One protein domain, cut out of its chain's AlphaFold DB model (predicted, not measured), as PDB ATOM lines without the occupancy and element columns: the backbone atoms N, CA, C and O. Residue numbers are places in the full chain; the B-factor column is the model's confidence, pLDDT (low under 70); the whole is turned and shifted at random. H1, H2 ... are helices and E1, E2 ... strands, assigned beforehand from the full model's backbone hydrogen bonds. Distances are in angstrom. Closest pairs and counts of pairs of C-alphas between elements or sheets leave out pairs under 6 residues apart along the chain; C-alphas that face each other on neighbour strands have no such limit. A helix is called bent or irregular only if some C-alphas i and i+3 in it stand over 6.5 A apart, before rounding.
ATOM      1  N   ILE A   3      35.843 -51.424 -11.497       93.56
ATOM      2  CA  ILE A   3      34.446 -51.228 -11.128       93.56
ATOM      3  C   ILE A   3      34.377 -49.859 -10.458       93.56
ATOM      4  O   ILE A   3      35.175 -49.567  -9.566       93.56
ATOM      5  N   VAL A   4      33.476 -49.004 -10.923       94.19
ATOM      6  CA  VAL A   4      33.183 -47.719 -10.277       94.19
ATOM      7  C   VAL A   4      32.131 -47.926  -9.207       94.19
ATOM      8  O   VAL A   4      31.284 -48.809  -9.354       94.19
ATOM      9  N   GLU A   5      32.186 -47.120  -8.151       92.06
ATOM     10  CA  GLU A   5      31.208 -47.173  -7.068       92.06
ATOM     11  C   GLU A   5      31.108 -48.599  -6.497       92.06
ATOM     12  O   GLU A   5      30.035 -49.189  -6.366       92.06
ATOM     13  N   CYS A   6      32.277 -49.178  -6.214       92.56
ATOM     14  CA  CYS A   6      32.449 -50.569  -5.832       92.56
ATOM     15  C   CYS A   6      31.898 -50.801  -4.417       92.56
ATOM     16  O   CYS A   6      32.487 -50.307  -3.447       92.56
ATOM     17  N   PRO A   7      30.814 -51.577  -4.256       91.69
ATOM     18  CA  PRO A   7      30.267 -51.862  -2.938       91.69
ATOM     19  C   PRO A   7      31.224 -52.763  -2.153       91.69
ATOM     20  O   PRO A   7      31.818 -53.693  -2.704       91.69
ATOM     21  N   ALA A   8      31.367 -52.502  -0.857       91.25
ATOM     22  CA  ALA A   8      32.041 -53.415   0.054       91.25
ATOM     23  C   ALA A   8      31.040 -54.456   0.602       91.25
ATOM     24  O   ALA A   8      29.893 -54.092   0.884       91.25
ATOM     25  N   PRO A   9      31.442 -55.729   0.790       89.44
ATOM     26  CA  PRO A   9      30.599 -56.764   1.377       89.44
ATOM     27  C   PRO A   9      30.012 -56.304   2.709       89.44
ATOM     28  O   PRO A   9      30.683 -55.666   3.523       89.44
ATOM     29  N   ASN A  10      28.725 -56.567   2.918       74.19
ATOM     30  CA  ASN A  10      28.008 -55.969   4.034       74.19
ATOM     31  C   ASN A  10      28.081 -56.844   5.289       74.19
ATOM     32  O   ASN A  10      27.786 -58.036   5.251       74.19
ATOM     33  N   THR A  11      28.363 -56.206   6.420       58.34
ATOM     34  CA  THR A  11      28.028 -56.694   7.759       58.34
ATOM     35  C   THR A  11      26.942 -55.767   8.317       58.34
ATOM     36  O   THR A  11      27.203 -54.791   9.013       58.34
ATOM     37  N   HIS A  12      25.700 -56.019   7.896       54.28
ATOM     38  CA  HIS A  12      24.430 -55.563   8.488       54.28
ATOM     39  C   HIS A  12      24.216 -54.095   8.924       54.28
ATOM     40  O   HIS A  12      23.219 -53.847   9.596       54.28
ATOM     41  N   ALA A  13      25.046 -53.099   8.579       54.03
ATOM     42  CA  ALA A  13      24.864 -51.792   9.236       54.03
ATOM     43  C   ALA A  13      25.256 -50.505   8.479       54.03
ATOM     44  O   ALA A  13      25.109 -49.436   9.056       54.03
ATOM     45  N   ALA A  14      25.839 -50.529   7.272       61.25
ATOM     46  CA  ALA A  14      26.058 -49.299   6.477       61.25
ATOM     47  C   ALA A  14      26.534 -49.644   5.071       61.25
ATOM     48  O   ALA A  14      27.432 -50.477   4.943       61.25
ATOM     49  N   ASP A  15      26.034 -48.939   4.065       74.75
ATOM     50  CA  ASP A  15      26.525 -49.049   2.695       74.75
ATOM     51  C   ASP A  15      27.856 -48.305   2.572       74.75
ATOM     52  O   ASP A  15      27.899 -47.081   2.472       74.75
ATOM     53  N   ILE A  16      28.965 -49.049   2.634       83.69
ATOM     54  CA  ILE A  16      30.279 -48.519   2.264       83.69
ATOM     55  C   ILE A  16      30.542 -48.883   0.820       83.69
ATOM     56  O   ILE A  16      30.425 -50.043   0.416       83.69
ATOM     57  N   ARG A  17      30.922 -47.865   0.060       90.06
ATOM     58  CA  ARG A  17      31.181 -47.949  -1.360       90.06
ATOM     59  C   ARG A  17      32.443 -47.165  -1.650       90.06
ATOM     60  O   ARG A  17      32.483 -45.974  -1.368       90.06
ATOM     61  N   SER A  18      33.452 -47.851  -2.167       94.19
ATOM     62  CA  SER A  18      34.649 -47.178  -2.654       94.19
ATOM     63  C   SER A  18      34.371 -46.582  -4.021       94.19
ATOM     64  O   SER A  18      33.733 -47.232  -4.851       94.19
ATOM     65  N   ASP A  19      34.897 -45.392  -4.286       96.00
ATOM     66  CA  ASP A  19      34.721 -44.729  -5.581       96.00
ATOM     67  C   ASP A  19      35.189 -45.627  -6.747       96.00
ATOM     68  O   ASP A  19      34.601 -45.617  -7.832       96.00
ATOM     69  N   SER A  20      36.210 -46.471  -6.527       96.81
ATOM     70  CA  SER A  20      36.560 -47.542  -7.462       96.81
ATOM     71  C   SER A  20      37.200 -48.773  -6.805       96.81
ATOM     72  O   SER A  20      37.804 -48.701  -5.736       96.81
ATOM     73  N   GLY A  21      37.098 -49.921  -7.476       96.88
ATOM     74  CA  GLY A  21      37.784 -51.164  -7.128       96.88
ATOM     75  C   GLY A  21      38.313 -51.882  -8.370       96.88
ATOM     76  O   GLY A  21      37.623 -51.976  -9.385       96.88
ATOM     77  N   TRP A  22      39.539 -52.409  -8.313       96.88
ATOM     78  CA  TRP A  22      40.139 -53.148  -9.430       96.88
ATOM     79  C   TRP A  22      40.123 -54.653  -9.189       96.88
ATOM     80  O   TRP A  22      40.773 -55.145  -8.268       96.88
ATOM     81  N   PHE A  23      39.452 -55.391 -10.067       95.81
ATOM     82  CA  PHE A  23      39.322 -56.844 -10.015       95.81
ATOM     83  C   PHE A  23      40.206 -57.508 -11.065       95.81
ATOM     84  O   PHE A  23      40.222 -57.104 -12.234       95.81
ATOM     85  N   ASN A  24      40.911 -58.568 -10.676       93.38
ATOM     86  CA  ASN A  24      41.552 -59.450 -11.646       93.38
ATOM     87  C   ASN A  24      40.519 -60.409 -12.243       93.38
ATOM     88  O   ASN A  24      39.536 -60.753 -11.594       93.38
ATOM     89  N   LYS A  25      40.758 -60.864 -13.479       87.88
ATOM     90  CA  LYS A  25      39.792 -61.627 -14.294       87.88
ATOM     91  C   LYS A  25      39.192 -62.859 -13.595       87.88
ATOM     92  O   LYS A  25      38.072 -63.236 -13.906       87.88
ATOM     93  N   TYR A  26      39.927 -63.469 -12.667       89.00
ATOM     94  CA  TYR A  26      39.536 -64.705 -11.981       89.00
ATOM     95  C   TYR A  26      39.406 -64.530 -10.460       89.00
ATOM     96  O   TYR A  26      39.545 -65.494  -9.715       89.00
ATOM     97  N   GLN A  27      39.191 -63.300  -9.986       90.62
ATOM     98  CA  GLN A  27      39.024 -62.997  -8.563       90.62
ATOM     99  C   GLN A  27      37.630 -62.434  -8.290       90.62
ATOM    100  O   GLN A  27      37.146 -61.572  -9.016       90.62
ATOM    101  N   SER A  28      37.013 -62.893  -7.202       91.31
ATOM    102  CA  SER A  28      35.730 -62.390  -6.689       91.31
ATOM    103  C   SER A  28      35.881 -61.196  -5.738       91.31
ATOM    104  O   SER A  28      34.898 -60.727  -5.175       91.31
ATOM    105  N   HIS A  29      37.105 -60.702  -5.551       94.06
ATOM    106  CA  HIS A  29      37.427 -59.573  -4.687       94.06
ATOM    107  C   HIS A  29      38.349 -58.586  -5.422       94.06
ATOM    108  O   HIS A  29      39.095 -58.988  -6.327       94.06
ATOM    109  N   PRO A  30      38.360 -57.305  -5.023       96.62
ATOM    110  CA  PRO A  30      39.289 -56.350  -5.588       96.62
ATOM    111  C   PRO A  30      40.717 -56.643  -5.112       96.62
ATOM    112  O   PRO A  30      40.958 -57.085  -3.988       96.62
ATOM    113  N   SER A  31      41.684 -56.386  -5.985       96.12
ATOM    114  CA  SER A  31      43.103 -56.280  -5.635       96.12
ATOM    115  C   SER A  31      43.461 -54.880  -5.133       96.12
ATOM    116  O   SER A  31      44.356 -54.744  -4.295       96.12
ATOM    117  N   TYR A  32      42.734 -53.867  -5.615       97.25
ATOM    118  CA  TYR A  32      42.918 -52.457  -5.276       97.25
ATOM    119  C   TYR A  32      41.572 -51.829  -4.926       97.25
ATOM    120  O   TYR A  32      40.587 -52.089  -5.619       97.25
ATOM    121  N   LEU A  33      41.551 -50.979  -3.904       97.81
ATOM    122  CA  LEU A  33      40.427 -50.089  -3.601       97.81
ATOM    123  C   LEU A  33      40.896 -48.645  -3.711       97.81
ATOM    124  O   LEU A  33      42.023 -48.337  -3.317       97.81
ATOM    125  N   ILE A  34      40.046 -47.781  -4.253       98.12
ATOM    126  CA  ILE A  34      40.379 -46.391  -4.529       98.12
ATOM    127  C   ILE A  34      39.271 -45.474  -4.016       98.12
ATOM    128  O   ILE A  34      38.094 -45.718  -4.269       98.12
ATOM    129  N   GLU A  35      39.675 -44.406  -3.338       97.62
ATOM    130  CA  GLU A  35      38.839 -43.241  -3.055       97.62
ATOM    131  C   GLU A  35      39.430 -42.024  -3.753       97.62
ATOM    132  O   GLU A  35      40.653 -41.877  -3.851       97.62
ATOM    133  N   PHE A  36      38.551 -41.136  -4.193       96.25
ATOM    134  CA  PHE A  36      38.872 -39.859  -4.789       96.25
ATOM    135  C   PHE A  36      38.302 -38.730  -3.937       96.25
ATOM    136  O   PHE A  36      37.182 -38.804  -3.431       96.25
ATOM    137  N   GLU A  37      39.070 -37.654  -3.789       96.56
ATOM    138  CA  GLU A  37      38.585 -36.462  -3.102       96.56
ATOM    139  C   GLU A  37      39.191 -35.189  -3.683       96.56
ATOM    140  O   GLU A  37      40.371 -35.137  -4.049       96.56
ATOM    141  N   ARG A  38      38.371 -34.139  -3.763       94.88
ATOM    142  CA  ARG A  38      38.862 -32.803  -4.087       94.88
ATOM    143  C   ARG A  38      39.363 -32.151  -2.809       94.88
ATOM    144  O   ARG A  38      38.675 -32.145  -1.795       94.88
ATOM    145  N   TYR A  39      40.521 -31.513  -2.888       94.94
ATOM    146  CA  TYR A  39      41.141 -30.869  -1.742       94.94
ATOM    147  C   TYR A  39      41.456 -29.405  -2.020       94.94
ATOM    148  O   TYR A  39      42.149 -29.064  -2.983       94.94
ATOM    149  N   GLN A  40      40.916 -28.531  -1.173       92.69
ATOM    150  CA  GLN A  40      41.033 -27.078  -1.296       92.69
ATOM    151  C   GLN A  40      41.946 -26.458  -0.229       92.69
ATOM    152  O   GLN A  40      42.011 -25.236  -0.114       92.69
ATOM    153  N   GLY A  41      42.656 -27.281   0.546       91.88
ATOM    154  CA  GLY A  41      43.526 -26.845   1.634       91.88
ATOM    155  C   GLY A  41      43.083 -27.395   2.985       91.88
ATOM    156  O   GLY A  41      42.272 -28.314   3.064       91.88
ATOM    157  N   ILE A  42      43.633 -26.828   4.058       91.50
ATOM    158  CA  ILE A  42      43.577 -27.413   5.405       91.50
ATOM    159  C   ILE A  42      42.152 -27.632   5.930       91.50
ATOM    160  O   ILE A  42      41.910 -28.577   6.674       91.50
ATOM    161  N   GLN A  43      41.188 -26.816   5.493       92.94
ATOM    162  CA  GLN A  43      39.779 -26.980   5.843       92.94
ATOM    163  C   GLN A  43      39.186 -28.304   5.351       92.94
ATOM    164  O   GLN A  43      38.222 -28.776   5.934       92.94
ATOM    165  N   ASP A  44      39.763 -28.922   4.317       95.75
ATOM    166  CA  ASP A  44      39.322 -30.209   3.775       95.75
ATOM    167  C   ASP A  44      40.109 -31.396   4.352       95.75
ATOM    168  O   ASP A  44      39.846 -32.538   3.977       95.75
ATOM    169  N   GLN A  45      41.046 -31.170   5.281       95.81
ATOM    170  CA  GLN A  45      41.855 -32.239   5.882       95.81
ATOM    171  C   GLN A  45      40.974 -33.350   6.469       95.81
ATOM    172  O   GLN A  45      41.202 -34.531   6.206       95.81
ATOM    173  N   TYR A  46      39.903 -32.980   7.177       96.19
ATOM    174  CA  TYR A  46      38.964 -33.949   7.745       96.19
ATOM    175  C   TYR A  46      38.291 -34.823   6.673       96.19
ATOM    176  O   TYR A  46      37.995 -35.986   6.936       96.19
ATOM    177  N   LYS A  47      38.067 -34.301   5.456       96.12
ATOM    178  CA  LYS A  47      37.476 -35.070   4.349       96.12
ATOM    179  C   LYS A  47      38.442 -36.144   3.870       96.12
ATOM    180  O   LYS A  47      38.038 -37.291   3.705       96.12
ATOM    181  N   ILE A  48      39.722 -35.794   3.726       96.44
ATOM    182  CA  ILE A  48      40.778 -36.737   3.336       96.44
ATOM    183  C   ILE A  48      40.917 -37.847   4.381       96.44
ATOM    184  O   ILE A  48      40.997 -39.025   4.033       96.44
ATOM    185  N   GLU A  49      40.872 -37.493   5.665       96.94
ATOM    186  CA  GLU A  49      40.885 -38.469   6.755       96.94
ATOM    187  C   GLU A  49      39.654 -39.383   6.741       96.94
ATOM    188  O   GLU A  49      39.789 -40.593   6.921       96.94
ATOM    189  N   CYS A  50      38.458 -38.839   6.500       95.50
ATOM    190  CA  CYS A  50      37.237 -39.633   6.344       95.50
ATOM    191  C   CYS A  50      37.335 -40.600   5.159       95.50
ATOM    192  O   CYS A  50      36.979 -41.769   5.291       95.50
ATOM    193  N   LYS A  51      37.878 -40.153   4.025       96.38
ATOM    194  CA  LYS A  51      38.089 -40.989   2.839       96.38
ATOM    195  C   LYS A  51      39.101 -42.109   3.097       96.38
ATOM    196  O   LYS A  51      38.846 -43.258   2.744       96.38
ATOM    197  N   LEU A  52      40.196 -41.825   3.806       96.75
ATOM    198  CA  LEU A  52      41.133 -42.859   4.255       96.75
ATOM    199  C   LEU A  52      40.447 -43.899   5.156       96.75
ATOM    200  O   LEU A  52      40.607 -45.101   4.950       96.75
ATOM    201  N   LYS A  53      39.656 -43.449   6.133       95.81
ATOM    202  CA  LYS A  53      38.900 -44.332   7.036       95.81
ATOM    203  C   LYS A  53      37.913 -45.216   6.267       95.81
ATOM    204  O   LYS A  53      37.844 -46.415   6.533       95.81
ATOM    205  N   ASN A  54      37.224 -44.664   5.268       94.50
ATOM    206  CA  ASN A  54      36.327 -45.422   4.395       94.50
ATOM    207  C   ASN A  54      37.073 -46.499   3.591       94.50
ATOM    208  O   ASN A  54      36.603 -47.635   3.553       94.50
ATOM    209  N   LEU A  55      38.256 -46.201   3.032       95.75
ATOM    210  CA  LEU A  55      39.105 -47.212   2.374       95.75
ATOM    211  C   LEU A  55      39.471 -48.354   3.314       95.75
ATOM    212  O   LEU A  55      39.435 -49.524   2.928       95.75
ATOM    213  N   MET A  56      39.864 -48.014   4.540       95.62
ATOM    214  CA  MET A  56      40.283 -48.992   5.536       95.62
ATOM    215  C   MET A  56      39.120 -49.899   5.960       95.62
ATOM    216  O   MET A  56      39.294 -51.116   6.030       95.62
ATOM    217  N   ASP A  57      37.934 -49.330   6.194       94.25
ATOM    218  CA  ASP A  57      36.716 -50.085   6.519       94.25
ATOM    219  C   ASP A  57      36.284 -50.963   5.331       94.25
ATOM    220  O   ASP A  57      36.098 -52.170   5.485       94.25
ATOM    221  N   ALA A  58      36.253 -50.410   4.113       94.38
ATOM    222  CA  ALA A  58      35.970 -51.172   2.898       94.38
ATOM    223  C   ALA A  58      36.927 -52.363   2.742       94.38
ATOM    224  O   ALA A  58      36.494 -53.481   2.470       94.38
ATOM    225  N   CYS A  59      38.227 -52.159   2.962       95.44
ATOM    226  CA  CYS A  59      39.215 -53.230   2.899       95.44
ATOM    227  C   CYS A  59      38.981 -54.318   3.958       95.44
ATOM    228  O   CYS A  59      39.084 -55.506   3.645       95.44
ATOM    229  N   SER A  60      38.627 -53.920   5.183       93.69
ATOM    230  CA  SER A  60      38.270 -54.840   6.270       93.69
ATOM    231  C   SER A  60      37.074 -55.721   5.901       93.69
ATOM    232  O   SER A  60      37.107 -56.934   6.091       93.69
ATOM    233  N   ARG A  61      36.048 -55.140   5.271       92.31
ATOM    234  CA  ARG A  61      34.864 -55.865   4.776       92.31
ATOM    235  C   ARG A  61      35.163 -56.838   3.645       92.31
ATOM    236  O   ARG A  61      34.484 -57.847   3.501       92.31
ATOM    237  N   TRP A  62      36.199 -56.556   2.865       93.94
ATOM    238  CA  TRP A  62      36.770 -57.495   1.907       93.94
ATOM    239  C   TRP A  62      37.762 -58.472   2.553       93.94
ATOM    240  O   TRP A  62      38.611 -59.009   1.848       93.94
ATOM    241  N   GLU A  63      37.715 -58.672   3.872       93.94
ATOM    242  CA  GLU A  63      38.597 -59.576   4.622       93.94
ATOM    243  C   GLU A  63      40.088 -59.338   4.328       93.94
ATOM    244  O   GLU A  63      40.884 -60.277   4.223       93.94
ATOM    245  N   PHE A  64      40.481 -58.076   4.120       95.19
ATOM    246  CA  PHE A  64      41.866 -57.689   3.829       95.19
ATOM    247  C   PHE A  64      42.456 -58.362   2.569       95.19
ATOM    248  O   PHE A  64      43.681 -58.525   2.428       95.19
ATOM    249  N   LYS A  65      41.595 -58.779   1.631       95.56
ATOM    250  CA  LYS A  65      42.007 -59.310   0.325       95.56
ATOM    251  C   LYS A  65      42.646 -58.238  -0.570       95.56
ATOM    252  O   LYS A  65      43.682 -58.559  -1.162       95.56
ATOM    253  N   PRO A  66      42.134 -56.989  -0.644       96.00
ATOM    254  CA  PRO A  66      42.819 -55.911  -1.349       96.00
ATOM    255  C   PRO A  66      44.169 -55.635  -0.691       96.00
ATOM    256  O   PRO A  66      44.256 -55.491   0.527       96.00
ATOM    257  N   LYS A  67      45.237 -55.581  -1.490       95.06
ATOM    258  CA  LYS A  67      46.607 -55.388  -0.977       95.06
ATOM    259  C   LYS A  67      47.080 -53.950  -1.069       95.06
ATOM    260  O   LYS A  67      48.008 -53.569  -0.361       95.06
ATOM    261  N   VAL A  68      46.426 -53.158  -1.910       97.12
ATOM    262  CA  VAL A  68      46.764 -51.758  -2.124       97.12
ATOM    263  C   VAL A  68      45.497 -50.920  -2.015       97.12
ATOM    264  O   VAL A  68      44.508 -51.179  -2.699       97.12
ATOM    265  N   LEU A  69      45.536 -49.913  -1.154       98.00
ATOM    266  CA  LEU A  69      44.517 -48.878  -1.044       98.00
ATOM    267  C   LEU A  69      45.094 -47.594  -1.625       98.00
ATOM    268  O   LEU A  69      46.231 -47.232  -1.323       98.00
ATOM    269  N   ILE A  70      44.329 -46.919  -2.471       98.00
ATOM    270  CA  ILE A  70      44.770 -45.709  -3.154       98.00
ATOM    271  C   ILE A  70      43.843 -44.573  -2.744       98.00
ATOM    272  O   ILE A  70      42.665 -44.566  -3.082       98.00
ATOM    273  N   LEU A  71      44.385 -43.592  -2.035       97.69
ATOM    274  CA  LEU A  71      43.709 -42.335  -1.763       97.69
ATOM    275  C   LEU A  71      44.175 -41.319  -2.802       97.69
ATOM    276  O   LEU A  71      45.327 -40.897  -2.788       97.69
ATOM    277  N   SER A  72      43.304 -40.965  -3.738       96.88
ATOM    278  CA  SER A  72      43.617 -40.042  -4.826       96.88
ATOM    279  C   SER A  72      43.010 -38.677  -4.547       96.88
ATOM    280  O   SER A  72      41.802 -38.481  -4.600       96.88
ATOM    281  N   VAL A  73      43.866 -37.711  -4.263       95.62
ATOM    282  CA  VAL A  73      43.477 -36.342  -3.952       95.62
ATOM    283  C   VAL A  73      43.845 -35.438  -5.112       95.62
ATOM    284  O   VAL A  73      44.956 -35.523  -5.630       95.62
ATOM    285  N   TRP A  74      42.948 -34.542  -5.509       95.00
ATOM    286  CA  TRP A  74      43.267 -33.531  -6.512       95.00
ATOM    287  C   TRP A  74      42.957 -32.120  -6.027       95.00
ATOM    288  O   TRP A  74      41.978 -31.888  -5.315       95.00
ATOM    289  N   SER A  75      43.791 -31.163  -6.426       93.25
ATOM    290  CA  SER A  75      43.620 -29.750  -6.097       93.25
ATOM    291  C   SER A  75      43.661 -28.876  -7.343       93.25
ATOM    292  O   SER A  75      44.317 -29.195  -8.335       93.25
ATOM    293  N   LYS A  76      42.962 -27.743  -7.268       89.88
ATOM    294  CA  LYS A  76      43.014 -26.677  -8.267       89.88
ATOM    295  C   LYS A  76      43.912 -25.566  -7.724       89.88
ATOM    296  O   LYS A  76      43.569 -24.951  -6.720       89.88
ATOM    297  N   GLY A  77      45.042 -25.332  -8.377       81.44
ATOM    298  CA  GLY A  77      46.096 -24.433  -7.925       81.44
ATOM    299  C   GLY A  77      46.998 -25.038  -6.846       81.44
ATOM    300  O   GLY A  77      46.881 -26.210  -6.468       81.44
ATOM    301  N   ILE A  78      47.917 -24.205  -6.356       77.62
ATOM    302  CA  ILE A  78      48.832 -24.543  -5.265       77.62
ATOM    303  C   ILE A  78      48.066 -24.401  -3.946       77.62
ATOM    304  O   ILE A  78      47.729 -23.293  -3.535       77.62
ATOM    305  N   VAL A  79      47.799 -25.527  -3.287       84.38
ATOM    306  CA  VAL A  79      47.199 -25.577  -1.946       84.38
ATOM    307  C   VAL A  79      48.188 -26.190  -0.960       84.38
ATOM    308  O   VAL A  79      49.037 -27.003  -1.339       84.38
ATOM    309  N   THR A  80      48.073 -25.821   0.316       86.69
ATOM    310  CA  THR A  80      48.835 -26.448   1.407       86.69
ATOM    311  C   THR A  80      48.651 -27.953   1.364       86.69
ATOM    312  O   THR A  80      47.520 -28.401   1.282       86.69
ATOM    313  N   SER A  81      49.725 -28.737   1.447       86.62
ATOM    314  CA  SER A  81      49.646 -30.204   1.397       86.62
ATOM    315  C   SER A  81      48.756 -30.789   2.510       86.62
ATOM    316  O   SER A  81      48.720 -30.204   3.593       86.62
ATOM    317  N   PRO A  82      48.074 -31.931   2.282       91.50
ATOM    318  CA  PRO A  82      47.420 -32.676   3.360       91.50
ATOM    319  C   PRO A  82      48.405 -33.028   4.479       91.50
ATOM    320  O   PRO A  82      49.586 -33.272   4.210       91.50
ATOM    321  N   ASP A  83      47.923 -33.095   5.720       94.69
ATOM    322  CA  ASP A  83      48.736 -33.515   6.863       94.69
ATOM    323  C   ASP A  83      49.021 -35.021   6.778       94.69
ATOM    324  O   ASP A  83      48.230 -35.874   7.186       94.69
ATOM    325  N   LEU A  84      50.192 -35.349   6.232       94.00
ATOM    326  CA  LEU A  84      50.660 -36.724   6.089       94.00
ATOM    327  C   LEU A  84      50.864 -37.415   7.439       94.00
ATOM    328  O   LEU A  84      50.726 -38.634   7.520       94.00
ATOM    329  N   THR A  85      51.188 -36.667   8.494       95.06
ATOM    330  CA  THR A  85      51.395 -37.230   9.832       95.06
ATOM    331  C   THR A  85      50.068 -37.707  10.401       95.06
ATOM    332  O   THR A  85      49.988 -38.827  10.906       95.06
ATOM    333  N   ALA A  86      49.005 -36.911  10.255       95.56
ATOM    334  CA  ALA A  86      47.653 -37.311  10.636       95.56
ATOM    335  C   ALA A  86      47.196 -38.571   9.879       95.56
ATOM    336  O   ALA A  86      46.730 -39.533  10.496       95.56
ATOM    337  N   LEU A  87      47.418 -38.624   8.560       96.19
ATOM    338  CA  LEU A  87      47.062 -39.788   7.739       96.19
ATOM    339  C   LEU A  87      47.853 -41.046   8.128       96.19
ATOM    340  O   LEU A  87      47.273 -42.123   8.271       96.19
ATOM    341  N   LYS A  88      49.165 -40.918   8.362       95.44
ATOM    342  CA  LYS A  88      50.007 -42.020   8.855       95.44
ATOM    343  C   LYS A  88      49.565 -42.498  10.234       95.44
ATOM    344  O   LYS A  88      49.516 -43.700  10.472       95.44
ATOM    345  N   ASN A  89      49.192 -41.587  11.130       95.69
ATOM    346  CA  ASN A  89      48.671 -41.954  12.445       95.69
ATOM    347  C   ASN A  89      47.388 -42.784  12.337       95.69
ATOM    348  O   ASN A  89      47.286 -43.801  13.019       95.69
ATOM    349  N   ILE A  90      46.451 -42.401  11.461       96.00
ATOM    350  CA  ILE A  90      45.239 -43.192  11.187       96.00
ATOM    351  C   ILE A  90      45.612 -44.570  10.631       96.00
ATOM    352  O   ILE A  90      45.080 -45.576  11.087       96.00
ATOM    353  N   PHE A  91      46.551 -44.637   9.684       94.00
ATOM    354  CA  PHE A  91      47.007 -45.905   9.117       94.00
ATOM    355  C   PHE A  91      47.608 -46.842  10.181       94.00
ATOM    356  O   PHE A  91      47.187 -47.994  10.298       94.00
ATOM    357  N   TYR A  92      48.569 -46.360  10.976       93.44
ATOM    358  CA  TYR A  92      49.292 -47.200  11.934       93.44
ATOM    359  C   TYR A  92      48.483 -47.536  13.186       93.44
ATOM    360  O   TYR A  92      48.596 -48.653  13.680       93.44
ATOM    361  N   ARG A  93      47.690 -46.594  13.711       94.50
ATOM    362  CA  ARG A  93      46.917 -46.784  14.955       94.50
ATOM    363  C   ARG A  93      45.497 -47.288  14.714       94.50
ATOM    364  O   ARG A  93      44.809 -47.651  15.670       94.50
ATOM    365  N   GLY A  94      45.053 -47.263  13.460       95.12
ATOM    366  CA  GLY A  94      43.682 -47.572  13.116       95.12
ATOM    367  C   GLY A  94      42.725 -46.496  13.615       95.12
ATOM    368  O   GLY A  94      43.113 -45.399  14.027       95.12
ATOM    369  N   PHE A  95      41.438 -46.814  13.577       95.38
ATOM    370  CA  PHE A  95      40.392 -45.952  14.109       95.38
ATOM    371  C   PHE A  95      39.188 -46.781  14.549       95.38
ATOM    372  O   PHE A  95      38.978 -47.902  14.085       95.38
ATOM    373  N   THR A  96      38.363 -46.203  15.412       93.94
ATOM    374  CA  THR A  96      37.053 -46.762  15.734       93.94
ATOM    375  C   THR A  96      36.029 -46.210  14.746       93.94
ATOM    376  O   THR A  96      35.855 -44.997  14.632       93.94
ATOM    377  N   SER A  97      35.376 -47.097  13.997       86.81
ATOM    378  CA  SER A  97      34.291 -46.727  13.083       86.81
ATOM    379  C   SER A  97      33.098 -46.137  13.839       86.81
ATOM    380  O   SER A  97      32.951 -46.325  15.047       86.81
ATOM    381  N   SER A  98      32.183 -45.483  13.119       80.81
ATOM    382  CA  SER A  98      30.942 -44.930  13.691       80.81
ATOM    383  C   SER A  98      30.056 -45.968  14.395       80.81
ATOM    384  O   SER A  98      29.164 -45.598  15.150       80.81
ATOM    385  N   LYS A  99      30.311 -47.264  14.179       80.19
ATOM    386  CA  LYS A  99      29.596 -48.389  14.798       80.19
ATOM    387  C   LYS A  99      30.350 -49.036  15.958       80.19
ATOM    388  O   LYS A  99      29.964 -50.108  16.409       80.19
ATOM    389  N   GLY A 100      31.465 -48.452  16.393       85.56
ATOM    390  CA  GLY A 100      32.280 -49.002  17.476       85.56
ATOM    391  C   GLY A 100      33.220 -50.139  17.065       85.56
ATOM    392  O   GLY A 100      33.931 -50.665  17.915       85.56
ATOM    393  N   LEU A 101      33.275 -50.521  15.782       87.50
ATOM    394  CA  LEU A 101      34.252 -51.509  15.309       87.50
ATOM    395  C   LEU A 101      35.630 -50.859  15.206       87.50
ATOM    396  O   LEU A 101      35.776 -49.853  14.509       87.50
ATOM    397  N   GLN A 102      36.628 -51.451  15.859       93.81
ATOM    398  CA  GLN A 102      38.021 -51.054  15.696       93.81
ATOM    399  C   GLN A 102      38.546 -51.575  14.356       93.81
ATOM    400  O   GLN A 102      38.602 -52.782  14.127       93.81
ATOM    401  N   ILE A 103      38.948 -50.661  13.477       94.00
ATOM    402  CA  ILE A 103      39.515 -50.968  12.166       94.00
ATOM    403  C   ILE A 103      41.016 -50.711  12.218       94.00
ATOM    404  O   ILE A 103      41.460 -49.578  12.402       94.00
ATOM    405  N   GLN A 104      41.793 -51.771  12.015       95.44
ATOM    406  CA  GLN A 104      43.246 -51.736  11.917       95.44
ATOM    407  C   GLN A 104      43.666 -52.533  10.686       95.44
ATOM    408  O   GLN A 104      43.271 -53.688  10.532       95.44
ATOM    409  N   LEU A 105      44.475 -51.934   9.811       94.25
ATOM    410  CA  LEU A 105      44.995 -52.657   8.654       94.25
ATOM    411  C   LEU A 105      46.166 -53.562   9.060       94.25
ATOM    412  O   LEU A 105      47.052 -53.120   9.800       94.25
ATOM    413  N   PRO A 106      46.225 -54.797   8.535       94.06
ATOM    414  CA  PRO A 106      47.427 -55.614   8.590       94.06
ATOM    415  C   PRO A 106      48.623 -54.929   7.920       94.06
ATOM    416  O   PRO A 106      48.484 -54.285   6.879       94.06
ATOM    417  N   SER A 107      49.829 -55.185   8.434       90.56
ATOM    418  CA  SER A 107      51.091 -54.677   7.870       90.56
ATOM    419  C   SER A 107      51.380 -55.164   6.444       90.56
ATOM    420  O   SER A 107      52.285 -54.658   5.787       90.56
ATOM    421  N   THR A 108      50.626 -56.134   5.924       93.69
ATOM    422  CA  THR A 108      50.730 -56.597   4.532       93.69
ATOM    423  C   THR A 108      50.054 -55.654   3.539       93.69
ATOM    424  O   THR A 108      50.394 -55.685   2.360       93.69
ATOM    425  N   ILE A 109      49.159 -54.778   3.997       96.12
ATOM    426  CA  ILE A 109      48.452 -53.816   3.149       96.12
ATOM    427  C   ILE A 109      49.303 -52.572   2.951       96.12
ATOM    428  O   ILE A 109      50.050 -52.163   3.839       96.12
ATOM    429  N   THR A 110      49.206 -51.988   1.766       96.38
ATOM    430  CA  THR A 110      49.859 -50.740   1.399       96.38
ATOM    431  C   THR A 110      48.827 -49.659   1.136       96.38
ATOM    432  O   THR A 110      47.840 -49.912   0.453       96.38
ATOM    433  N   VAL A 111      49.075 -48.450   1.642       97.25
ATOM    434  CA  VAL A 111      48.265 -47.270   1.327       97.25
ATOM    435  C   VAL A 111      49.119 -46.265   0.567       97.25
ATOM    436  O   VAL A 111      50.200 -45.887   1.026       97.25
ATOM    437  N   ILE A 112      48.632 -45.857  -0.601       97.31
ATOM    438  CA  ILE A 112      49.262 -44.875  -1.480       97.31
ATOM    439  C   ILE A 112      48.392 -43.622  -1.488       97.31
ATOM    440  O   ILE A 112      47.198 -43.701  -1.772       97.31
ATOM    441  N   LEU A 113      48.996 -42.472  -1.209       96.88
ATOM    442  CA  LEU A 113      48.398 -41.167  -1.442       96.88
ATOM    443  C   LEU A 113      48.880 -40.645  -2.797       96.88
ATOM    444  O   LEU A 113      50.060 -40.348  -2.959       96.88
ATOM    445  N   ASN A 114      47.968 -40.511  -3.754       96.25
ATOM    446  CA  ASN A 114      48.225 -39.808  -5.006       96.25
ATOM    447  C   ASN A 114      47.713 -38.376  -4.891       96.25
ATOM    448  O   ASN A 114      46.587 -38.155  -4.455       96.25
ATOM    449  N   ARG A 115      48.520 -37.401  -5.301       94.38
ATOM    450  CA  ARG A 115      48.199 -35.975  -5.277       94.38
ATOM    451  C   ARG A 115      48.334 -35.403  -6.674       94.38
ATOM    452  O   ARG A 115      49.444 -35.263  -7.179       94.38
ATOM    453  N   PHE A 116      47.201 -35.087  -7.281       95.12
ATOM    454  CA  PHE A 116      47.107 -34.486  -8.603       95.12
ATOM    455  C   PHE A 116      47.000 -32.969  -8.459       95.12
ATOM    456  O   PHE A 116      46.048 -32.452  -7.869       95.12
ATOM    457  N   TYR A 117      47.964 -32.254  -9.021       93.25
ATOM    458  CA  TYR A 117      47.990 -30.798  -9.014       93.25
ATOM    459  C   TYR A 117      47.526 -30.292 -10.364       93.25
ATOM    460  O   TYR A 117      48.189 -30.519 -11.375       93.25
ATOM    461  N   PHE A 118      46.402 -29.591 -10.382       93.69
ATOM    462  CA  PHE A 118      45.899 -28.958 -11.588       93.69
ATOM    463  C   PHE A 118      46.124 -27.453 -11.538       93.69
ATOM    464  O   PHE A 118      45.924 -26.825 -10.502       93.69
ATOM    465  N   VAL A 119      46.488 -26.863 -12.670       91.50
ATOM    466  CA  VAL A 119      46.565 -25.409 -12.850       91.50
ATOM    467  C   VAL A 119      45.357 -24.962 -13.659       91.50
ATOM    468  O   VAL A 119      44.981 -25.607 -14.637       91.50
ATOM    469  N   ASP A 120      44.731 -23.875 -13.215       88.94
ATOM    470  CA  ASP A 120      43.636 -23.230 -13.928       88.94
ATOM    471  C   ASP A 120      44.151 -22.021 -14.692       88.94
ATOM    472  O   ASP A 120      44.642 -21.070 -14.089       88.94
ATOM    473  N   ASN A 121      44.001 -22.065 -16.010       87.44
ATOM    474  CA  ASN A 121      44.393 -20.985 -16.909       87.44
ATOM    475  C   ASN A 121      43.187 -20.109 -17.308       87.44
ATOM    476  O   ASN A 121      43.246 -19.377 -18.294       87.44
ATOM    477  N   GLY A 122      42.060 -20.219 -16.595       86.44
ATOM    478  CA  GLY A 122      40.818 -19.475 -16.820       86.44
ATOM    479  C   GLY A 122      39.902 -20.109 -17.871       86.44
ATOM    480  O   GLY A 122      38.687 -20.133 -17.691       86.44
ATOM    481  N   THR A 123      40.467 -20.664 -18.946       88.81
ATOM    482  CA  THR A 123      39.718 -21.348 -20.022       88.81
ATOM    483  C   THR A 123      39.835 -22.868 -19.980       88.81
ATOM    484  O   THR A 123      39.022 -23.571 -20.576       88.81
ATOM    485  N   SER A 124      40.848 -23.391 -19.290       88.75
ATOM    486  CA  SER A 124      41.091 -24.823 -19.159       88.75
ATOM    487  C   SER A 124      41.796 -25.144 -17.848       88.75
ATOM    488  O   SER A 124      42.498 -24.310 -17.271       88.75
ATOM    489  N   ILE A 125      41.605 -26.381 -17.398       90.44
ATOM    490  CA  ILE A 125      42.297 -26.951 -16.250       90.44
ATOM    491  C   ILE A 125      43.261 -28.007 -16.790       90.44
ATOM    492  O   ILE A 125      42.828 -28.983 -17.402       90.44
ATOM    493  N   SER A 126      44.561 -27.812 -16.578       92.62
ATOM    494  CA  SER A 126      45.614 -28.722 -17.039       92.62
ATOM    495  C   SER A 126      46.322 -29.378 -15.861       92.62
ATOM    496  O   SER A 126      46.603 -28.721 -14.857       92.62
ATOM    497  N   LEU A 127      46.638 -30.666 -15.985       93.88
ATOM    498  CA  LEU A 127      47.472 -31.365 -15.013       93.88
ATOM    499  C   LEU A 127      48.889 -30.777 -15.044       93.88
ATOM    500  O   LEU A 127      49.516 -30.738 -16.099       93.88
ATOM    501  N   HIS A 128      49.378 -30.333 -13.893       92.38
ATOM    502  CA  HIS A 128      50.727 -29.802 -13.725       92.38
ATOM    503  C   HIS A 128      51.689 -30.856 -13.179       92.38
ATOM    504  O   HIS A 128      52.798 -30.990 -13.682       92.38
ATOM    505  N   ASP A 129      51.281 -31.595 -12.145       92.38
ATOM    506  CA  ASP A 129      52.128 -32.605 -11.502       92.38
ATOM    507  C   ASP A 129      51.279 -33.699 -10.836       92.38
ATOM    508  O   ASP A 129      50.125 -33.464 -10.459       92.38
ATOM    509  N   ILE A 130      51.864 -34.884 -10.663       93.62
ATOM    510  CA  ILE A 130      51.319 -35.969  -9.845       93.62
ATOM    511  C   ILE A 130      52.403 -36.412  -8.870       93.62
ATOM    512  O   ILE A 130      53.455 -36.899  -9.275       93.62
ATOM    513  N   LYS A 131      52.111 -36.320  -7.573       93.56
ATOM    514  CA  LYS A 131      52.969 -36.881  -6.525       93.56
ATOM    515  C   LYS A 131      52.331 -38.122  -5.934       93.56
ATOM    516  O   LYS A 131      51.138 -38.120  -5.645       93.56
ATOM    517  N   SER A 132      53.134 -39.152  -5.708       94.81
ATOM    518  CA  SER A 132      52.697 -40.389  -5.065       94.81
ATOM    519  C   SER A 132      53.525 -40.636  -3.815       94.81
ATOM    520  O   SER A 132      54.754 -40.619  -3.859       94.81
ATOM    521  N   GLU A 133      52.848 -40.867  -2.697       94.50
ATOM    522  CA  GLU A 133      53.466 -41.050  -1.389       94.50
ATOM    523  C   GLU A 133      52.971 -42.335  -0.743       94.50
ATOM    524  O   GLU A 133      51.776 -42.637  -0.728       94.50
ATOM    525  N   LEU A 134      53.906 -43.088  -0.173       93.69
ATOM    526  CA  LEU A 134      53.591 -44.252   0.636       93.69
ATOM    527  C   LEU A 134      53.225 -43.790   2.053       93.69
ATOM    528  O   LEU A 134      54.015 -43.114   2.717       93.69
ATOM    529  N   LEU A 135      52.026 -44.147   2.519       89.62
ATOM    530  CA  LEU A 135      51.625 -43.925   3.916       89.62
ATOM    531  C   LEU A 135      52.034 -45.086   4.834       89.62
ATOM    532  O   LEU A 135      52.006 -44.929   6.052       89.62
TER     533      LEU A 135
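AT A GLANCE: This is residues 3 to 135 of the 136 residues of an uncharacterized protein of Acinetobacter johnsonii (UniProt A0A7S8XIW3). A strongly twisted sheet of six strands is a wall with the long helix H1 packed along one face, chiefly over E3, and the short helix H2 side by side with H1, near E5. No named helix covers the other face, and a long link without a named element leads from H2 to E5. The printed part has 133 residues, in the order E1 E2 E3 H1 E4 H2 E5 E6; the mixed sheet runs E1 E2 E3 E4 E5 E6, and the class is mixed, helices and strands. The whole is compact, with a radius of gyration of the C-alphas of 15.3 A and spans of 46 by 33 by 26 A.

HOW THE PARTS SIT: In the sheet, E3, residues 30 to 38, and E4, residues 68 to 76, are parallel neighbours at 19 degrees, with N 35 and O 70 3.0 A apart. E5, residues 110 to 120, is parallel to E4 at 17 degrees, with N 71 and O 112 at 2.8 A. E6, residues 125 to 134, an edge strand, forms an antiparallel hairpin with E5, with N 115 and O 131 at 2.7 A; it bends by 54 degrees at residue 128. E2, residues 17 to 23, forms a hairpin with E3, with N 22 and O 32 at 2.9 A. E1, residues 3 to 7, the other edge strand, forms a hairpin with E2, with N 5 and O 19 at 2.9 A. E1, E2 and E3 are a meander, each strand the antiparallel neighbour of the one before. H1, residues 42 to 61, is on the sheet at a height of 8.4 A, over E3 and only just over E4, on which 3 of its 20 C-alphas fall. It runs along the strands, at 16 degrees to E3 on the local plane. The closest C-alphas of H1 and E3, those of Lys 51 and Glu 35, are 6.4 A apart. H2, residues 84 to 93, touches H1 at a shallow tilt of 28 degrees, the same way; H1 does so with residues 49 to 53 alone, and the closest C-alphas, of Glu 49 and Leu 87, are 6.4 A apart. H1 and H2 with the sheet make two layers, helices on one face of a sheet. E3, H1, E4 and E4, H2, E5 are strand-helix-strand units, two parallel neighbour strands with a helix between, with right-handed crossovers. In H2 every O i to N i+4 pair is within hydrogen-bond range, in H1 14 of 16.

IN THESE COORDINATES: E1 begins at C-alpha 3 (34.446, -51.228, -11.128). H1 is 29.8 A long and irregular, with C-alphas 43 and 46 7.3 A apart; E5 is 32.1 A long, and E6, 26.7 A, ends at C-alpha 134 (53.591, -44.252, 0.636).

THE WHOLE: The C-alphas farthest apart, of His 12 and Asn 121, are 47.3 A apart. The printed part has no cut, and the link from H2 to E5 is long. The mean pLDDT of the printed part is 91.9; residues 11 to 14 are under 70.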